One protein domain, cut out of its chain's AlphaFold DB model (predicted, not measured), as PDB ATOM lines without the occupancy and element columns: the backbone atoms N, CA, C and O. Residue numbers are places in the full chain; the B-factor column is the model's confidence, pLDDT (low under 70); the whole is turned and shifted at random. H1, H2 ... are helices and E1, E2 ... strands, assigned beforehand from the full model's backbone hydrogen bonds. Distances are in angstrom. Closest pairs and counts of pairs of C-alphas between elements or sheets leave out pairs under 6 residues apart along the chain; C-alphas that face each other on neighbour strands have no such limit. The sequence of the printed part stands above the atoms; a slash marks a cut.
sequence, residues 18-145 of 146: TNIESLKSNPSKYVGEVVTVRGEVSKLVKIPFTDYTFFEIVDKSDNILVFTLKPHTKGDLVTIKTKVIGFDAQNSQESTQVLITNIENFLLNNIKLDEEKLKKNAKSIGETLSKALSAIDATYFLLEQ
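Overview. This is residues 18 to 145 of the 146 residues of an uncharacterized protein of Thiospirochaeta perfilievii (UniProt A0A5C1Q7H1). A small closed barrel of five strands has two long helices, H3 and H4, covering one side of it from outside, and two short ones, H1 and H2, packed on it elsewhere. Round the ring run E1, E2, E3, E5, E4 and back to E1, antiparallel but for parallel E3 and E5. The printed part has 128 residues with four named helices and five named strands, in order H1 H2 E1 E2 E3 E4 H3 H4 E5, class mixed. It is compact, radius of gyration of the C-alphas 13.7 A, spanning 40 by 32 by 24 A.

Arrangement. E1, residues 34 to 46, bends by 99 degrees at residue 40; it pairs with E4, residues 77 to 86, before the bend and with E2, residues 53 to 58, after it. Within hydrogen-bond range are N 37 and O 80, 2.9 A, and N 42 and O 56, 2.9 A. E3, residues 63 to 68, forms a hairpin with E2, N 55 and O 66 at 2.9 A. E1, E2 and E3 are a meander, each strand the antiparallel neighbour of the one before; with E4, antiparallel to E1, they are a Greek key. E5, residues 140 to 144, has N 142 and O 65 at 2.9 A to E3, and N 143 and O 83 at 2.9 A to E4. Outside the barrel, H3, residues 92 to 110, lies over E5, height 9.4 A, and H4, residues 115 to 135, over E3, height 9.7 A. They touch, closest C-alphas Ile 100 and Gly 126, 4.7 A, at a steep tilt of 45 degrees, opposite ways. H1, residues 20 to 25, and H2, residues 27 to 30, are on the barrel too; the closest C-alphas of H2 and E4 are Tyr 30 and Val 84, 6.3 A. In H1, H3 and H4 every O i to N i+4 pair is within hydrogen-bond range; H2 is too short for one.

Along the chain. H4 measures 30.0 A, H3 26.5 A, E1 and E4 24.5 A each. C-alpha 20 of H1 is at (23.371, 51.241, 92.333), C-alpha 144 of E5 at (21.427, 37.089, 91.491).

Size, cuts and confidence. The C-alphas farthest apart, Lys 60 and Glu 116, are 40.9 A apart. The printed part has no cut and no long link. Its mean pLDDT is 90.7, and no printed residue is under 70.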
ATOM      1  N   THR A  18      29.894  47.721  90.952       89.56
ATOM      2  CA  THR A  18      29.038  48.740  90.362       89.56
ATOM      3  C   THR A  18      28.127  49.300  91.445       89.56
ATOM      4  O   THR A  18      27.468  48.559  92.174       89.56
ATOM      5  N   ASN A  19      28.115  50.621  91.555       91.00
ATOM      6  CA  ASN A  19      27.230  51.354  92.446       91.00
ATOM      7  C   ASN A  19      25.795  51.391  91.871       91.00
ATOM      8  O   ASN A  19      25.618  51.428  90.649       91.00
ATOM      9  N   ILE A  20      24.779  51.371  92.740       91.75
ATOM     10  CA  ILE A  20      23.371  51.241  92.333       91.75
ATOM     11  C   ILE A  20      22.886  52.453  91.525       91.75
ATOM     12  O   ILE A  20      22.214  52.273  90.507       91.75
ATOM     13  N   GLU A  21      23.264  53.674  91.905       90.75
ATOM     14  CA  GLU A  21      22.928  54.884  91.146       90.75
ATOM     15  C   GLU A  21      23.459  54.806  89.709       90.75
ATOM     16  O   GLU A  21      22.744  55.148  88.772       90.75
ATOM     17  N   SER A  22      24.664  54.259  89.505       89.12
ATOM     18  CA  SER A  22      25.228  54.093  88.156       89.12
ATOM     19  C   SER A  22      24.388  53.173  87.268       89.12
ATOM     20  O   SER A  22      24.312  53.411  86.060       89.12
ATOM     21  N   LEU A  23      23.770  52.138  87.849       88.94
ATOM     22  CA  LEU A  23      22.850  51.249  87.131       88.94
ATOM     23  C   LEU A  23      21.605  52.018  86.684       88.94
ATOM     24  O   LEU A  23      21.202  51.919  85.527       88.94
ATOM     25  N   LYS A  24      21.041  52.826  87.586       86.38
ATOM     26  CA  LYS A  24      19.828  53.610  87.328       86.38
ATOM     27  C   LYS A  24      20.053  54.761  86.351       86.38
ATOM     28  O   LYS A  24      19.194  55.022  85.513       86.38
ATOM     29  N   SER A  25      21.200  55.430  86.441       86.50
ATOM     30  CA  SER A  25      21.513  56.617  85.646       86.50
ATOM     31  C   SER A  25      21.974  56.292  84.223       86.50
ATOM     32  O   SER A  25      21.886  57.149  83.350       86.50
ATOM     33  N   ASN A  26      22.471  55.072  83.970       86.25
ATOM     34  CA  ASN A  26      22.932  54.636  82.644       86.25
ATOM     35  C   ASN A  26      22.263  53.326  82.173       86.25
ATOM     36  O   ASN A  26      22.960  52.332  81.946       86.25
ATOM     37  N   PRO A  27      20.933  53.348  81.956       79.88
ATOM     38  CA  PRO A  27      20.127  52.236  81.455       79.88
ATOM     39  C   PRO A  27      20.799  51.332  80.425       79.88
ATOM     40  O   PRO A  27      21.036  50.141  80.623       79.88
ATOM     41  N   SER A  28      21.138  51.948  79.299       84.94
ATOM     42  CA  SER A  28      21.527  51.301  78.058       84.94
ATOM     43  C   SER A  28      22.882  50.620  78.154       84.94
ATOM     44  O   SER A  28      23.183  49.755  77.341       84.94
ATOM     45  N   LYS A  29      23.696  51.001  79.144       89.44
ATOM     46  CA  LYS A  29      25.014  50.418  79.372       89.44
ATOM     47  C   LYS A  29      24.939  49.089  80.115       89.44
ATOM     48  O   LYS A  29      25.808  48.250  79.908       89.44
ATOM     49  N   TYR A  30      23.976  48.933  81.021       91.19
ATOM     50  CA  TYR A  30      23.982  47.823  81.971       91.19
ATOM     51  C   TYR A  30      22.912  46.773  81.693       91.19
ATOM     52  O   TYR A  30      23.089  45.639  82.119       91.19
ATOM     53  N   VAL A  31      21.826  47.097  80.985       91.62
ATOM     54  CA  VAL A  31      20.788  46.107  80.652       91.62
ATOM     55  C   VAL A  31      21.392  44.899  79.933       91.62
ATOM     56  O   VAL A  31      22.047  45.035  78.906       91.62
ATOM     57  N   GLY A  32      21.137  43.706  80.474       90.75
ATOM     58  CA  GLY A  32      21.647  42.437  79.958       90.75
ATOM     59  C   GLY A  32      23.024  42.043  80.495       90.75
ATOM     60  O   GLY A  32      23.353  40.856  80.461       90.75
ATOM     61  N   GLU A  33      23.781  42.989  81.050       93.81
ATOM     62  CA  GLU A  33      25.121  42.759  81.580       93.81
ATOM     63  C   GLU A  33      25.098  42.092  82.956       93.81
ATOM     64  O   GLU A  33      24.133  42.182  83.727       93.81
ATOM     65  N   VAL A  34      26.214  41.439  83.282       94.06
ATOM     66  CA  VAL A  34      26.457  40.865  84.605       94.06
ATOM     67  C   VAL A  34      27.413  41.764  85.377       94.06
ATOM     68  O   VAL A  34      28.558  41.970  84.982       94.06
ATOM     69  N   VAL A  35      26.944  42.277  86.508       94.12
ATOM     70  CA  VAL A  35      27.665  43.223  87.365       94.12
ATOM     71  C   VAL A  35      27.826  42.662  88.774       94.12
ATOM     72  O   VAL A  35      27.154  41.708  89.152       94.12
ATOM     73  N   THR A  36      28.725  43.246  89.564       95.19
ATOM     74  CA  THR A  36      28.809  42.974  91.007       95.19
ATOM     75  C   THR A  36      28.274  44.178  91.761       95.19
ATOM     76  O   THR A  36      28.761  45.280  91.534       95.19
ATOM     77  N   VAL A  37      27.310  43.986  92.654       94.31
ATOM     78  CA  VAL A  37      26.726  45.047  93.488       94.31
ATOM     79  C   VAL A  37      27.004  44.735  94.951       94.31
ATOM     80  O   VAL A  37      27.005  43.571  95.355       94.31
ATOM     81  N   ARG A  38      27.250  45.771  95.751       95.56
ATOM     82  CA  ARG A  38      27.450  45.651  97.196       95.56
ATOM     83  C   ARG A  38      26.519  46.595  97.934       95.56
ATOM     84  O   ARG A  38      26.440  47.764  97.575       95.56
ATOM     85  N   GLY A  39      25.904  46.108  99.002       96.31
ATOM     86  CA  GLY A  39      25.003  46.898  99.830       96.31
ATOM     87  C   GLY A  39      24.460  46.108 101.013       96.31
ATOM     88  O   GLY A  39      24.915  44.999 101.293       96.31
ATOM     89  N   GLU A  40      23.504  46.702 101.711       97.94
ATOM     90  CA  GLU A  40      22.771  46.104 102.824       97.94
ATOM     91  C   GLU A  40      21.373  45.677 102.368       97.94
ATOM     92  O   GLU A  40      20.693  46.415 101.655       97.94
ATOM     93  N   VAL A  41      20.922  44.499 102.793       97.44
ATOM     94  CA  VAL A  41      19.550  44.036 102.561       97.44
ATOM     95  C   VAL A  41      18.588  44.810 103.467       97.44
ATOM     96  O   VAL A  41      18.501  44.552 104.667       97.44
ATOM     97  N   SER A  42      17.819  45.747 102.914       96.69
ATOM     98  CA  SER A  42      16.915  46.609 103.695       96.69
ATOM     99  C   SER A  42      15.528  45.999 103.910       96.69
ATOM    100  O   SER A  42      14.880  46.243 104.940       96.69
ATOM    101  N   LYS A  43      15.039  45.223 102.936       94.06
ATOM    102  CA  LYS A  43      13.688  44.645 102.916       94.06
ATOM    103  C   LYS A  43      13.693  43.286 102.236       94.06
ATOM    104  O   LYS A  43      14.430  43.075 101.281       94.06
ATOM    105  N   LEU A  44      12.793  42.415 102.681       92.94
ATOM    106  CA  LEU A  44      12.444  41.177 101.995       92.94
ATOM    107  C   LEU A  44      10.955  41.184 101.691       92.94
ATOM    108  O   LEU A  44      10.144  41.571 102.534       92.94
ATOM    109  N   VAL A  45      10.602  40.723 100.502       88.50
ATOM    110  CA  VAL A  45       9.221  40.606 100.060       88.50
ATOM    111  C   VAL A  45       8.991  39.183  99.583       88.50
ATOM    112  O   VAL A  45       9.644  38.693  98.661       88.50
ATOM    113  N   LYS A  46       8.052  38.506 100.245       86.88
ATOM    114  CA  LYS A  46       7.652  37.151  99.883       86.88
ATOM    115  C   LYS A  46       6.718  37.188  98.684       86.88
ATOM    116  O   LYS A  46       5.763  37.965  98.658       86.88
ATOM    117  N   ILE A  47       6.971  36.312  97.722       84.56
ATOM    118  CA  ILE A  47       6.114  36.165  96.553       84.56
ATOM    119  C   ILE A  47       4.935  35.258  96.929       84.56
ATOM    120  O   ILE A  47       5.163  34.128  97.381       84.56
ATOM    121  N   PRO A  48       3.679  35.715  96.760       80.00
ATOM    122  CA  PRO A  48       2.503  34.924  97.104       80.00
ATOM    123  C   PRO A  48       2.522  33.535  96.462       80.00
ATOM    124  O   PRO A  48       2.882  33.390  95.297       80.00
ATOM    125  N   PHE A  49       2.097  32.525  97.226       81.31
ATOM    126  CA  PHE A  49       1.979  31.128  96.778       81.31
ATOM    127  C   PHE A  49       3.294  30.465  96.338       81.31
ATOM    128  O   PHE A  49       3.264  29.430  95.675       81.31
ATOM    129  N   THR A  50       4.437  31.035  96.721       81.19
ATOM    130  CA  THR A  50       5.755  30.449  96.477       81.19
ATOM    131  C   THR A  50       6.644  30.576  97.714       81.19
ATOM    132  O   THR A  50       6.352  31.352  98.631       81.19
ATOM    133  N   ASP A  51       7.753  29.844  97.716       82.88
ATOM    134  CA  ASP A  51       8.805  29.979  98.729       82.88
ATOM    135  C   ASP A  51       9.869  31.016  98.344       82.88
ATOM    136  O   ASP A  51      10.834  31.218  99.075       82.88
ATOM    137  N   TYR A  52       9.687  31.702  97.214       87.19
ATOM    138  CA  TYR A  52      10.646  32.678  96.724       87.19
ATOM    139  C   TYR A  52      10.441  34.054  97.356       87.19
ATOM    140  O   TYR A  52       9.327  34.484  97.685       87.19
ATOM    141  N   THR A  53      11.547  34.778  97.464       88.31
ATOM    142  CA  THR A  53      11.593  36.151  97.953       88.31
ATOM    143  C   THR A  53      12.379  37.012  96.982       88.31
ATOM    144  O   THR A  53      13.391  36.576  96.437       88.31
ATOM    145  N   PHE A  54      11.953  38.256  96.818       91.06
ATOM    146  CA  PHE A  54      12.843  39.309  96.346       91.06
ATOM    147  C   PHE A  54      13.250  40.175  97.531       91.06
ATOM    148  O   PHE A  54      12.528  40.271  98.525       91.06
ATOM    149  N   PHE A  55      14.418  40.791  97.441       93.94
ATOM    150  CA  PHE A  55      14.912  41.689  98.469       93.94
ATOM    151  C   PHE A  55      15.354  43.014  97.863       93.94
ATOM    152  O   PHE A  55      15.674  43.101  96.681       93.94
ATOM    153  N   GLU A  56      15.324  44.061  98.673       94.38
ATOM    154  CA  GLU A  56      15.868  45.369  98.322       94.38
ATOM    155  C   GLU A  56      17.290  45.441  98.879       94.38
ATOM    156  O   GLU A  56      17.497  45.236 100.078       94.38
ATOM    157  N   ILE A  57      18.264  45.693  98.005       95.50
ATOM    158  CA  ILE A  57      19.634  46.017  98.406       95.50
ATOM    159  C   ILE A  57      19.811  47.531  98.355       95.50
ATOM    160  O   ILE A  57      19.366  48.171  97.403       95.50
ATOM    161  N   VAL A  58      20.451  48.094  99.376       95.75
ATOM    162  CA  VAL A  58      20.698  49.532  99.520       95.75
ATOM    163  C   VAL A  58      22.191  49.773  99.666       95.75
ATOM    164  O   VAL A  58      22.853  49.139 100.487       95.75
ATOM    165  N   ASP A  59      22.734  50.693  98.880       94.31
ATOM    166  CA  ASP A  59      24.080  51.217  99.074       94.31
ATOM    167  C   ASP A  59      24.016  52.694  99.507       94.31
ATOM    168  O   ASP A  59      22.966  53.213  99.880       94.31
ATOM    169  N   LYS A  60      25.154  53.392  99.522       92.56
ATOM    170  CA  LYS A  60      25.188  54.810  99.923       92.56
ATOM    171  C   LYS A  60      24.492  55.751  98.934       92.56
ATOM    172  O   LYS A  60      24.317  56.919  99.265       92.56
ATOM    173  N   SER A  61      24.197  55.279  97.728       92.38
ATOM    174  CA  SER A  61      23.669  56.085  96.631       92.38
ATOM    175  C   SER A  61      22.187  55.840  96.393       92.38
ATOM    176  O   SER A  61      21.446  56.799  96.210       92.38
ATOM    177  N   ASP A  62      21.737  54.583  96.419       92.94
ATOM    178  CA  ASP A  62      20.353  54.243  96.113       92.94
ATOM    179  C   ASP A  62      20.015  52.795  96.536       92.94
ATOM    180  O   ASP A  62      20.789  52.109  97.204       92.94
ATOM    181  N   ASN A  63      18.831  52.327  96.148       93.19
ATOM    182  CA  ASN A  63      18.297  50.995  96.373       93.19
ATOM    183  C   ASN A  63      17.868  50.321  95.061       93.19
ATOM    184  O   ASN A  63      17.529  50.996  94.090       93.19
ATOM    185  N   ILE A  64      17.864  48.989  95.018       93.56
ATOM    186  CA  ILE A  64      17.372  48.222  93.865       93.56
ATOM    187  C   ILE A  64      16.818  46.862  94.298       93.56
ATOM    188  O   ILE A  64      17.278  46.272  95.276       93.56
ATOM    189  N   LEU A  65      15.814  46.362  93.572       94.38
ATOM    190  CA  LEU A  65      15.233  45.045  93.822       94.38
ATOM    191  C   LEU A  65      16.081  43.933  93.202       94.38
ATOM    192  O   LEU A  65      16.511  44.024  92.050       94.38
ATOM    193  N   VAL A  66      16.256  42.858  93.962       94.81
ATOM    194  CA  VAL A  66      17.011  41.665  93.590       94.81
ATOM    195  C   VAL A  66      16.132  40.434  93.776       94.81
ATOM    196  O   VAL A  66      15.543  40.230  94.839       94.81
ATOM    197  N   PHE A  67      16.065  39.588  92.754       94.06
ATOM    198  CA  PHE A  67      15.520  38.240  92.860       94.06
ATOM    199  C   PHE A  67      16.652  37.220  93.008       94.06
ATOM    200  O   PHE A  67      17.675  37.303  92.324       94.06
ATOM    201  N   THR A  68      16.459  36.258  93.907       91.62
ATOM    202  CA  THR A  68      17.455  35.243  94.260       91.62
ATOM    203  C   THR A  68      16.793  33.960  94.757       91.62
ATOM    204  O   THR A  68      15.635  33.961  95.174       91.62
ATOM    205  N   LEU A  69      17.562  32.871  94.745       90.31
ATOM    206  CA  LEU A  69      17.231  31.610  95.413       90.31
ATOM    207  C   LEU A  69      18.016  31.405  96.709       90.31
ATOM    208  O   LEU A  69      17.704  30.495  97.476       90.31
ATOM    209  N   LYS A  70      19.049  32.221  96.950       89.62
ATOM    210  CA  LYS A  70      19.864  32.130  98.158       89.62
ATOM    211  C   LYS A  70      19.109  32.778  99.322       89.62
ATOM    212  O   LYS A  70      18.467  33.814  99.134       89.62
ATOM    213  N   PRO A  71      19.159  32.187 100.524       89.06
ATOM    214  CA  PRO A  71      18.567  32.809 101.696       89.06
ATOM    215  C   PRO A  71      19.368  34.058 102.075       89.06
ATOM    216  O   PRO A  71      20.589  33.996 102.199       89.06
ATOM    217  N   HIS A  72      18.663  35.164 102.304       92.12
ATOM    218  CA  HIS A  72      19.211  36.400 102.866       92.12
ATOM    219  C   HIS A  72      18.323  36.877 104.012       92.12
ATOM    220  O   HIS A  72      17.137  36.541 104.081       92.12
ATOM    221  N   THR A  73      18.892  37.683 104.900       94.25
ATOM    222  CA  THR A  73      18.210  38.281 106.048       94.25
ATOM    223  C   THR A  73      18.312  39.799 105.983       94.25
ATOM    224  O   THR A  73      19.250  40.372 105.434       94.25
ATOM    225  N   LYS A  74      17.320  40.488 106.552       96.12
ATOM    226  CA  LYS A  74      17.359  41.946 106.671       96.12
ATOM    227  C   LYS A  74      18.555  42.354 107.536       96.12
ATOM    228  O   LYS A  74      18.702  41.842 108.642       96.12
ATOM    229  N   GLY A  75      19.336  43.314 107.052       96.81
ATOM    230  CA  GLY A  75      20.569  43.790 107.680       96.81
ATOM    231  C   GLY A  75      21.836  43.096 107.173       96.81
ATOM    232  O   GLY A  75      22.933  43.499 107.556       96.81
ATOM    233  N   ASP A  76      21.719  42.083 106.306       96.69
ATOM    234  CA  ASP A  76      22.891  41.418 105.737       96.69
ATOM    235  C   ASP A  76      23.663  42.377 104.822       96.69
ATOM    236  O   ASP A  76      23.097  42.987 103.914       96.69
ATOM    237  N   LEU A  77      24.978  42.474 105.034       96.81
ATOM    238  CA  LEU A  77      25.895  43.135 104.108       96.81
ATOM    239  C   LEU A  77      26.331  42.132 103.044       96.81
ATOM    240  O   LEU A  77      27.082  41.198 103.331       96.81
ATOM    241  N   VAL A  78      25.900  42.354 101.808       95.06
ATOM    242  CA  VAL A  78      26.092  41.409 100.708       95.06
ATOM    243  C   VAL A  78      26.915  42.027  99.582       95.06
ATOM    244  O   VAL A  78      26.827  43.222  99.301       95.06
ATOM    245  N   THR A  79      27.718  41.190  98.926       95.12
ATOM    246  CA  THR A  79      28.366  41.480  97.642       95.12
ATOM    247  C   THR A  79      27.922  40.392  96.679       95.12
ATOM    248  O   THR A  79      28.323  39.239  96.832       95.12
ATOM    249  N   ILE A  80      27.073  40.744  95.720       93.88
ATOM    250  CA  ILE A  80      26.379  39.790  94.854       93.88
ATOM    251  C   ILE A  80      26.705  40.052  93.391       93.88
ATOM    252  O   ILE A  80      26.769  41.196  92.942       93.88
ATOM    253  N   LYS A  81      26.899  38.973  92.633       94.94
ATOM    254  CA  LYS A  81      26.994  39.016  91.177       94.94
ATOM    255  C   LYS A  81      25.584  38.899  90.613       94.94
ATOM    256  O   LYS A  81      24.862  37.971  90.954       94.94
ATOM    257  N   THR A  82      25.176  39.832  89.766       95.00
ATOM    258  CA  THR A  82      23.790  39.943  89.307       95.00
ATOM    259  C   THR A  82      23.714  40.261  87.826       95.00
ATOM    260  O   THR A  82      24.476  41.097  87.341       95.00
ATOM    261  N   LYS A  83      22.750  39.669  87.123       95.00
ATOM    262  CA  LYS A  83      22.348  40.117  85.788       95.00
ATOM    263  C   LYS A  83      21.357  41.270  85.921       95.00
ATOM    264  O   LYS A  83      20.393  41.158  86.679       95.00
ATOM    265  N   VAL A  84      21.586  42.356  85.191       94.38
ATOM    266  CA  VAL A  84      20.693  43.523  85.173       94.38
ATOM    267  C   VAL A  84      19.613  43.308  84.126       94.38
ATOM    268  O   VAL A  84      19.911  43.059  82.957       94.38
ATOM    269  N   ILE A  85      18.355  43.430  84.528       93.38
ATOM    270  CA  ILE A  85      17.218  43.301  83.625       93.38
ATOM    271  C   ILE A  85      16.483  44.636  83.573       93.38
ATOM    272  O   ILE A  85      16.095  45.181  84.607       93.38
ATOM    273  N   GLY A  86      16.322  45.165  82.361       90.50
ATOM    274  CA  GLY A  86      15.563  46.385  82.111       90.50
ATOM    275  C   GLY A  86      14.065  46.166  82.291       90.50
ATOM    276  O   GLY A  86      13.543  45.091  81.987       90.50
ATOM    277  N   PHE A  87      13.388  47.199  82.773       90.31
ATOM    278  CA  PHE A  87      11.942  47.257  82.897       90.31
ATOM    279  C   PHE A  87      11.455  48.634  82.451       90.31
ATOM    280  O   PHE A  87      11.927  49.656  82.939       90.31
ATOM    281  N   ASP A  88      10.513  48.660  81.517       89.12
ATOM    282  CA  ASP A  88       9.843  49.877  81.079       89.12
ATOM    283  C   ASP A  88       8.381  49.837  81.532       89.12
ATOM    284  O   ASP A  88       7.586  49.029  81.042       89.12
ATOM    285  N   ALA A  89       8.026  50.720  82.467       86.69
ATOM    286  CA  ALA A  89       6.666  50.844  82.982       86.69
ATOM    287  C   ALA A  89       5.670  51.344  81.917       86.69
ATOM    288  O   ALA A  89       4.496  50.969  81.962       86.69
ATOM    289  N   GLN A  90       6.123  52.132  80.932       86.75
ATOM    290  CA  GLN A  90       5.276  52.605  79.829       86.75
ATOM    291  C   GLN A  90       4.936  51.468  78.862       86.75
ATOM    292  O   GLN A  90       3.831  51.417  78.323       86.75
ATOM    293  N   ASN A  91       5.849  50.506  78.712       88.75
ATOM    294  CA  ASN A  91       5.637  49.266  77.970       88.75
ATOM    295  C   ASN A  91       5.586  48.051  78.916       88.75
ATOM    296  O   ASN A  91       6.287  47.046  78.750       88.75
ATOM    297  N   SER A  92       4.762  48.168  79.963       86.19
ATOM    298  CA  SER A  92       4.724  47.206  81.072       86.19
ATOM    299  C   SER A  92       4.393  45.780  80.635       86.19
ATOM    300  O   SER A  92       4.929  44.836  81.212       86.19
ATOM    301  N   GLN A  93       3.554  45.585  79.614       90.94
ATOM    302  CA  GLN A  93       3.193  44.248  79.135       90.94
ATOM    303  C   GLN A  93       4.397  43.519  78.517       90.94
ATOM    304  O   GLN A  93       4.673  42.377  78.889       90.94
ATOM    305  N   GLU A  94       5.132  44.177  77.617       92.44
ATOM    306  CA  GLU A  94       6.334  43.608  77.001       92.44
ATOM    307  C   GLU A  94       7.428  43.384  78.050       92.44
ATOM    308  O   GLU A  94       7.977  42.284  78.156       92.44
ATOM    309  N   SER A  95       7.666  44.382  78.905       90.69
ATOM    310  CA  SER A  95       8.639  44.291  79.998       90.69
ATOM    311  C   SER A  95       8.319  43.149  80.963       90.69
ATOM    312  O   SER A  95       9.219  42.424  81.387       90.69
ATOM    313  N   THR A  96       7.037  42.923  81.269       93.69
ATOM    314  CA  THR A  96       6.597  41.790  82.099       93.69
ATOM    315  C   THR A  96       6.926  40.461  81.432       93.69
ATOM    316  O   THR A  96       7.420  39.556  82.099       93.69
ATOM    317  N   GLN A  97       6.705  40.329  80.122       94.81
ATOM    318  CA  GLN A  97       7.020  39.091  79.410       94.81
ATOM    319  C   GLN A  97       8.529  38.819  79.382       94.81
ATOM    320  O   GLN A  97       8.950  37.692  79.639       94.81
ATOM    321  N   VAL A  98       9.351  39.844  79.131       92.50
ATOM    322  CA  VAL A  98      10.821  39.737  79.190       92.50
ATOM    323  C   VAL A  98      11.278  39.304  80.582       92.50
ATOM    324  O   VAL A  98      12.142  38.433  80.722       92.50
ATOM    325  N   LEU A  99      10.683  39.891  81.615       92.81
ATOM    326  CA  LEU A  99      10.965  39.595  83.010       92.81
ATOM    327  C   LEU A  99      10.597  38.142  83.358       92.81
ATOM    328  O   LEU A  99      11.435  37.425  83.906       92.81
ATOM    329  N   ILE A 100       9.409  37.672  82.953       94.69
ATOM    330  CA  ILE A 100       8.975  36.274  83.116       94.69
ATOM    331  C   ILE A 100       9.948  35.322  82.419       94.69
ATOM    332  O   ILE A 100      10.411  34.381  83.055       94.69
ATOM    333  N   THR A 101      10.320  35.581  81.162       94.69
ATOM    334  CA  THR A 101      11.251  34.722  80.410       94.69
ATOM    335  C   THR A 101      12.624  34.637  81.084       94.69
ATOM    336  O   THR A 101      13.226  33.564  81.149       94.69
ATOM    337  N   ASN A 102      13.147  35.748  81.617       93.88
ATOM    338  CA  ASN A 102      14.427  35.724  82.331       93.88
ATOM    339  C   ASN A 102      14.333  34.942  83.650       93.88
ATOM    340  O   ASN A 102      15.259  34.195  83.964       93.88
ATOM    341  N   ILE A 103      13.228  35.072  84.392       93.38
ATOM    342  CA  ILE A 103      12.989  34.280  85.606       93.38
ATOM    343  C   ILE A 103      12.826  32.801  85.258       93.38
ATOM    344  O   ILE A 103      13.403  31.964  85.936       93.38
ATOM    345  N   GLU A 104      12.084  32.468  84.203       93.56
ATOM    346  CA  GLU A 104      11.887  31.093  83.741       93.56
ATOM    347  C   GLU A 104      13.233  30.421  83.457       93.56
ATOM    348  O   GLU A 104      13.549  29.393  84.054       93.56
ATOM    349  N   ASN A 105      14.072  31.065  82.643       91.88
ATOM    350  CA  ASN A 105      15.421  30.593  82.337       91.88
ATOM    351  C   ASN A 105      16.290  30.472  83.592       91.88
ATOM    352  O   ASN A 105      17.056  29.521  83.740       91.88
ATOM    353  N   PHE A 106      16.174  31.424  84.515       90.94
ATOM    354  CA  PHE A 106      16.903  31.373  85.772       90.94
ATOM    355  C   PHE A 106      16.454  30.192  86.646       90.94
ATOM    356  O   PHE A 106      17.299  29.450  87.136       90.94
ATOM    357  N   LEU A 107      15.152  29.949  86.794       90.94
ATOM    358  CA  LEU A 107      14.645  28.797  87.541       90.94
ATOM    359  C   LEU A 107      15.027  27.473  86.868       90.94
ATOM    360  O   LEU A 107      15.397  26.541  87.576       90.94
ATOM    361  N   LEU A 108      15.001  27.403  85.531       90.12
ATOM    362  CA  LEU A 108      15.395  26.212  84.761       90.12
ATOM    363  C   LEU A 108      16.841  25.808  85.041       90.12
ATOM    364  O   LEU A 108      17.145  24.624  85.163       90.12
ATOM    365  N   ASN A 109      17.725  26.797  85.164       86.62
ATOM    366  CA  ASN A 109      19.148  26.558  85.368       86.62
ATOM    367  C   ASN A 109      19.506  26.208  86.820       86.62
ATOM    368  O   ASN A 109      20.545  25.596  87.041       86.62
ATOM    369  N   ASN A 110      18.664  26.574  87.792       84.50
ATOM    370  CA  ASN A 110      19.010  26.485  89.215       84.50
ATOM    371  C   ASN A 110      18.114  25.533  90.027       84.50
ATOM    372  O   ASN A 110      18.459  25.175  91.152       84.50
ATOM    373  N   ILE A 111      16.964  25.103  89.498       84.50
ATOM    374  CA  ILE A 111      16.015  24.251  90.226       84.50
ATOM    375  C   ILE A 111      15.498  23.135  89.324       84.50
ATOM    376  O   ILE A 111      15.076  23.352  88.192       84.50
ATOM    377  N   LYS A 112      15.443  21.917  89.866       80.38
ATOM    378  CA  LYS A 112      14.745  20.795  89.230       80.38
ATOM    379  C   LYS A 112      13.256  20.862  89.559       80.38
ATOM    380  O   LYS A 112      12.818  20.329  90.576       80.38
ATOM    381  N   LEU A 113      12.488  21.526  88.702       78.44
ATOM    382  CA  LEU A 113      11.026  21.527  88.731       78.44
ATOM    383  C   LEU A 113      10.475  20.847  87.480       78.44
ATOM    384  O   LEU A 113      11.146  20.780  86.452       78.44
ATOM    385  N   ASP A 114       9.238  20.364  87.566       87.25
ATOM    386  CA  ASP A 114       8.484  20.045  86.359       87.25
ATOM    387  C   ASP A 114       8.210  21.325  85.549       87.25
ATOM    388  O   ASP A 114       8.080  22.420  86.104       87.25
ATOM    389  N   GLU A 115       8.164  21.184  84.225       86.62
ATOM    390  CA  GLU A 115       8.087  22.313  83.293       86.62
ATOM    391  C   GLU A 115       6.833  23.175  83.522       86.62
ATOM    392  O   GLU A 115       6.893  24.403  83.452       86.62
ATOM    393  N   GLU A 116       5.702  22.551  83.862       87.44
ATOM    394  CA  GLU A 116       4.449  23.267  84.112       87.44
ATOM    395  C   GLU A 116       4.502  24.111  85.392       87.44
ATOM    396  O   GLU A 116       4.137  25.293  85.373       87.44
ATOM    397  N   LYS A 117       4.991  23.552  86.507       86.81
ATOM    398  CA  LYS A 117       5.190  24.304  87.754       86.81
ATOM    399  C   LYS A 117       6.232  25.389  87.580       86.81
ATOM    400  O   LYS A 117       6.068  26.465  88.150       86.81
ATOM    401  N   LEU A 118       7.277  25.135  86.802       90.19
ATOM    402  CA  LEU A 118       8.301  26.127  86.526       90.19
ATOM    403  C   LEU A 118       7.715  27.341  85.801       90.19
ATOM    404  O   LEU A 118       7.864  28.461  86.290       90.19
ATOM    405  N   LYS A 119       6.972  27.123  84.709       90.88
ATOM    406  CA  LYS A 119       6.295  28.197  83.961       90.88
ATOM    407  C   LYS A 119       5.304  28.955  84.833       90.88
ATOM    408  O   LYS A 119       5.277  30.186  84.833       90.88
ATOM    409  N   LYS A 120       4.513  28.230  85.632       90.25
ATOM    410  CA  LYS A 120       3.560  28.828  86.574       90.25
ATOM    411  C   LYS A 120       4.261  29.703  87.618       90.25
ATOM    412  O   LYS A 120       3.814  30.821  87.873       90.25
ATOM    413  N   ASN A 121       5.351  29.212  88.205       90.56
ATOM    414  CA  ASN A 121       6.129  29.948  89.196       90.56
ATOM    415  C   ASN A 121       6.772  31.186  88.571       90.56
ATOM    416  O   ASN A 121       6.601  32.278  89.103       90.56
ATOM    417  N   ALA A 122       7.438  31.040  87.422       92.81
ATOM    418  CA  ALA A 122       8.060  32.150  86.706       92.81
ATOM    419  C   ALA A 122       7.047  33.252  86.380       92.81
ATOM    420  O   ALA A 122       7.311  34.426  86.634       92.81
ATOM    421  N   LYS A 123       5.851  32.869  85.916       92.88
ATOM    422  CA  LYS A 123       4.743  33.798  85.683       92.88
ATOM    423  C   LYS A 123       4.317  34.519  86.963       92.88
ATOM    424  O   LYS A 123       4.251  35.742  86.974       92.88
ATOM    425  N   SER A 124       4.075  33.785  88.051       91.62
ATOM    426  CA  SER A 124       3.640  34.365  89.333       91.62
ATOM    427  C   SER A 124       4.671  35.339  89.916       91.62
ATOM    428  O   SER A 124       4.322  36.434  90.366       91.62
ATOM    429  N   ILE A 125       5.949  34.954  89.889       91.88
ATOM    430  CA  ILE A 125       7.075  35.796  90.314       91.88
ATOM    431  C   ILE A 125       7.130  37.031  89.421       91.88
ATOM    432  O   ILE A 125       7.192  38.149  89.930       91.88
ATOM    433  N   GLY A 126       7.058  36.840  88.104       92.06
ATOM    434  CA  GLY A 126       7.234  37.925  87.161       92.06
ATOM    435  C   GLY A 126       6.115  38.961  87.192       92.06
ATOM    436  O   GLY A 126       6.381  40.159  87.217       92.06
ATOM    437  N   GLU A 127       4.862  38.528  87.300       92.19
ATOM    438  CA  GLU A 127       3.725  39.433  87.480       92.19
ATOM    439  C   GLU A 127       3.802  40.199  88.809       92.19
ATOM    440  O   GLU A 127       3.470  41.383  88.866       92.19
ATOM    441  N   THR A 128       4.249  39.540  89.883       90.56
ATOM    442  CA  THR A 128       4.421  40.186  91.193       90.56
ATOM    443  C   THR A 128       5.523  41.240  91.142       90.56
ATOM    444  O   THR A 128       5.327  42.363  91.607       90.56
ATOM    445  N   LEU A 129       6.666  40.895  90.548       89.62
ATOM    446  CA  LEU A 129       7.806  41.793  90.438       89.62
ATOM    447  C   LEU A 129       7.502  42.969  89.507       89.62
ATOM    448  O   LEU A 129       7.788  44.100  89.867       89.62
ATOM    449  N   SER A 130       6.842  42.729  88.374       90.88
ATOM    450  CA  SER A 130       6.378  43.787  87.468       90.88
ATOM    451  C   SER A 130       5.478  44.800  88.182       90.88
ATOM    452  O   SER A 130       5.710  46.002  88.096       90.88
ATOM    453  N   LYS A 131       4.510  44.335  88.984       90.19
ATOM    454  CA  LYS A 131       3.670  45.230  89.801       90.19
ATOM    455  C   LYS A 131       4.493  46.044  90.796       90.19
ATOM    456  O   LYS A 131       4.232  47.232  90.956       90.19
ATOM    457  N   ALA A 132       5.464  45.415  91.459       87.19
ATOM    458  CA  ALA A 132       6.341  46.102  92.400       87.19
ATOM    459  C   ALA A 132       7.199  47.166  91.700       87.19
ATOM    460  O   ALA A 132       7.287  48.279  92.205       87.19
ATOM    461  N   LEU A 133       7.771  46.846  90.535       89.19
ATOM    462  CA  LEU A 133       8.600  47.755  89.741       89.19
ATOM    463  C   LEU A 133       7.793  48.937  89.198       89.19
ATOM    464  O   LEU A 133       8.220  50.076  89.357       89.19
ATOM    465  N   SER A 134       6.604  48.690  88.645       87.94
ATOM    466  CA  SER A 134       5.705  49.756  88.191       87.94
ATOM    467  C   SER A 134       5.247  50.662  89.334       87.94
ATOM    468  O   SER A 134       5.116  51.862  89.143       87.94
ATOM    469  N   ALA A 135       5.013  50.119  90.535       87.25
ATOM    470  CA  ALA A 135       4.572  50.913  91.685       87.25
ATOM    471  C   ALA A 135       5.641  51.888  92.209       87.25
ATOM    472  O   ALA A 135       5.306  52.809  92.953       87.25
ATOM    473  N   ILE A 136       6.910  51.670  91.857       84.31
ATOM    474  CA  ILE A 136       8.043  52.504  92.273       84.31
ATOM    475  C   ILE A 136       8.726  53.199  91.085       84.31
ATOM    476  O   ILE A 136       9.837  53.699  91.248       84.31
ATOM    477  N   ASP A 137       8.100  53.177  89.900       82.38
ATOM    478  CA  ASP A 137       8.663  53.674  88.636       82.38
ATOM    479  C   ASP A 137      10.101  53.177  88.379       82.38
ATOM    480  O   ASP A 137      10.967  53.894  87.869       82.38
ATOM    481  N   ALA A 138      10.388  51.929  88.768       83.06
ATOM    482  CA  ALA A 138      11.710  51.348  88.598       83.06
ATOM    483  C   ALA A 138      11.978  51.017  87.134       83.06
ATOM    484  O   ALA A 138      11.143  50.459  86.431       83.06
ATOM    485  N   THR A 139      13.210  51.281  86.716       84.19
ATOM    486  CA  THR A 139      13.701  50.985  85.370       84.19
ATOM    487  C   THR A 139      14.492  49.676  85.292       84.19
ATOM    488  O   THR A 139      14.783  49.200  84.197       84.19
ATOM    489  N   TYR A 140      14.825  49.061  86.438       86.94
ATOM    490  CA  TYR A 140      15.609  47.820  86.519       86.94
ATOM    491  C   TYR A 140      15.185  46.925  87.672       86.94
ATOM    492  O   TYR A 140      14.716  47.389  88.712       86.94
ATOM    493  N   PHE A 141      15.524  45.649  87.526       91.88
ATOM    494  CA  PHE A 141      15.717  44.729  88.638       91.88
ATOM    495  C   PHE A 141      16.948  43.853  88.396       91.88
ATOM    496  O   PHE A 141      17.467  43.762  87.279       91.88
ATOM    497  N   LEU A 142      17.420  43.207  89.455       93.81
ATOM    498  CA  LEU A 142      18.593  42.345  89.421       93.81
ATOM    499  C   LEU A 142      18.209  40.877  89.609       93.81
ATOM    500  O   LEU A 142      17.363  40.544  90.437       93.81
ATOM    501  N   LEU A 143      18.874  39.992  88.870       93.88
ATOM    502  CA  LEU A 143      18.836  38.543  89.080       93.88
ATOM    503  C   LEU A 143      20.177  38.086  89.638       93.88
ATOM    504  O   LEU A 143      21.176  38.118  88.912       93.88
ATOM    505  N   GLU A 144      20.213  37.656  90.898       93.38
ATOM    506  CA  GLU A 144      21.427  37.089  91.491       93.38
ATOM    507  C   GLU A 144      21.880  35.865  90.690       93.38
ATOM    508  O   GLU A 144      21.084  34.992  90.361       93.38
ATOM    509  N   GLN A 145      23.157  35.843  90.320       90.19
ATOM    510  CA  GLN A 145      23.800  34.729  89.632       90.19
ATOM    511  C   GLN A 145      24.505  33.835  90.662       90.19
ATOM    512  O   GLN A 145      24.891  34.305  91.738       90.19
TER     513      GLN A 145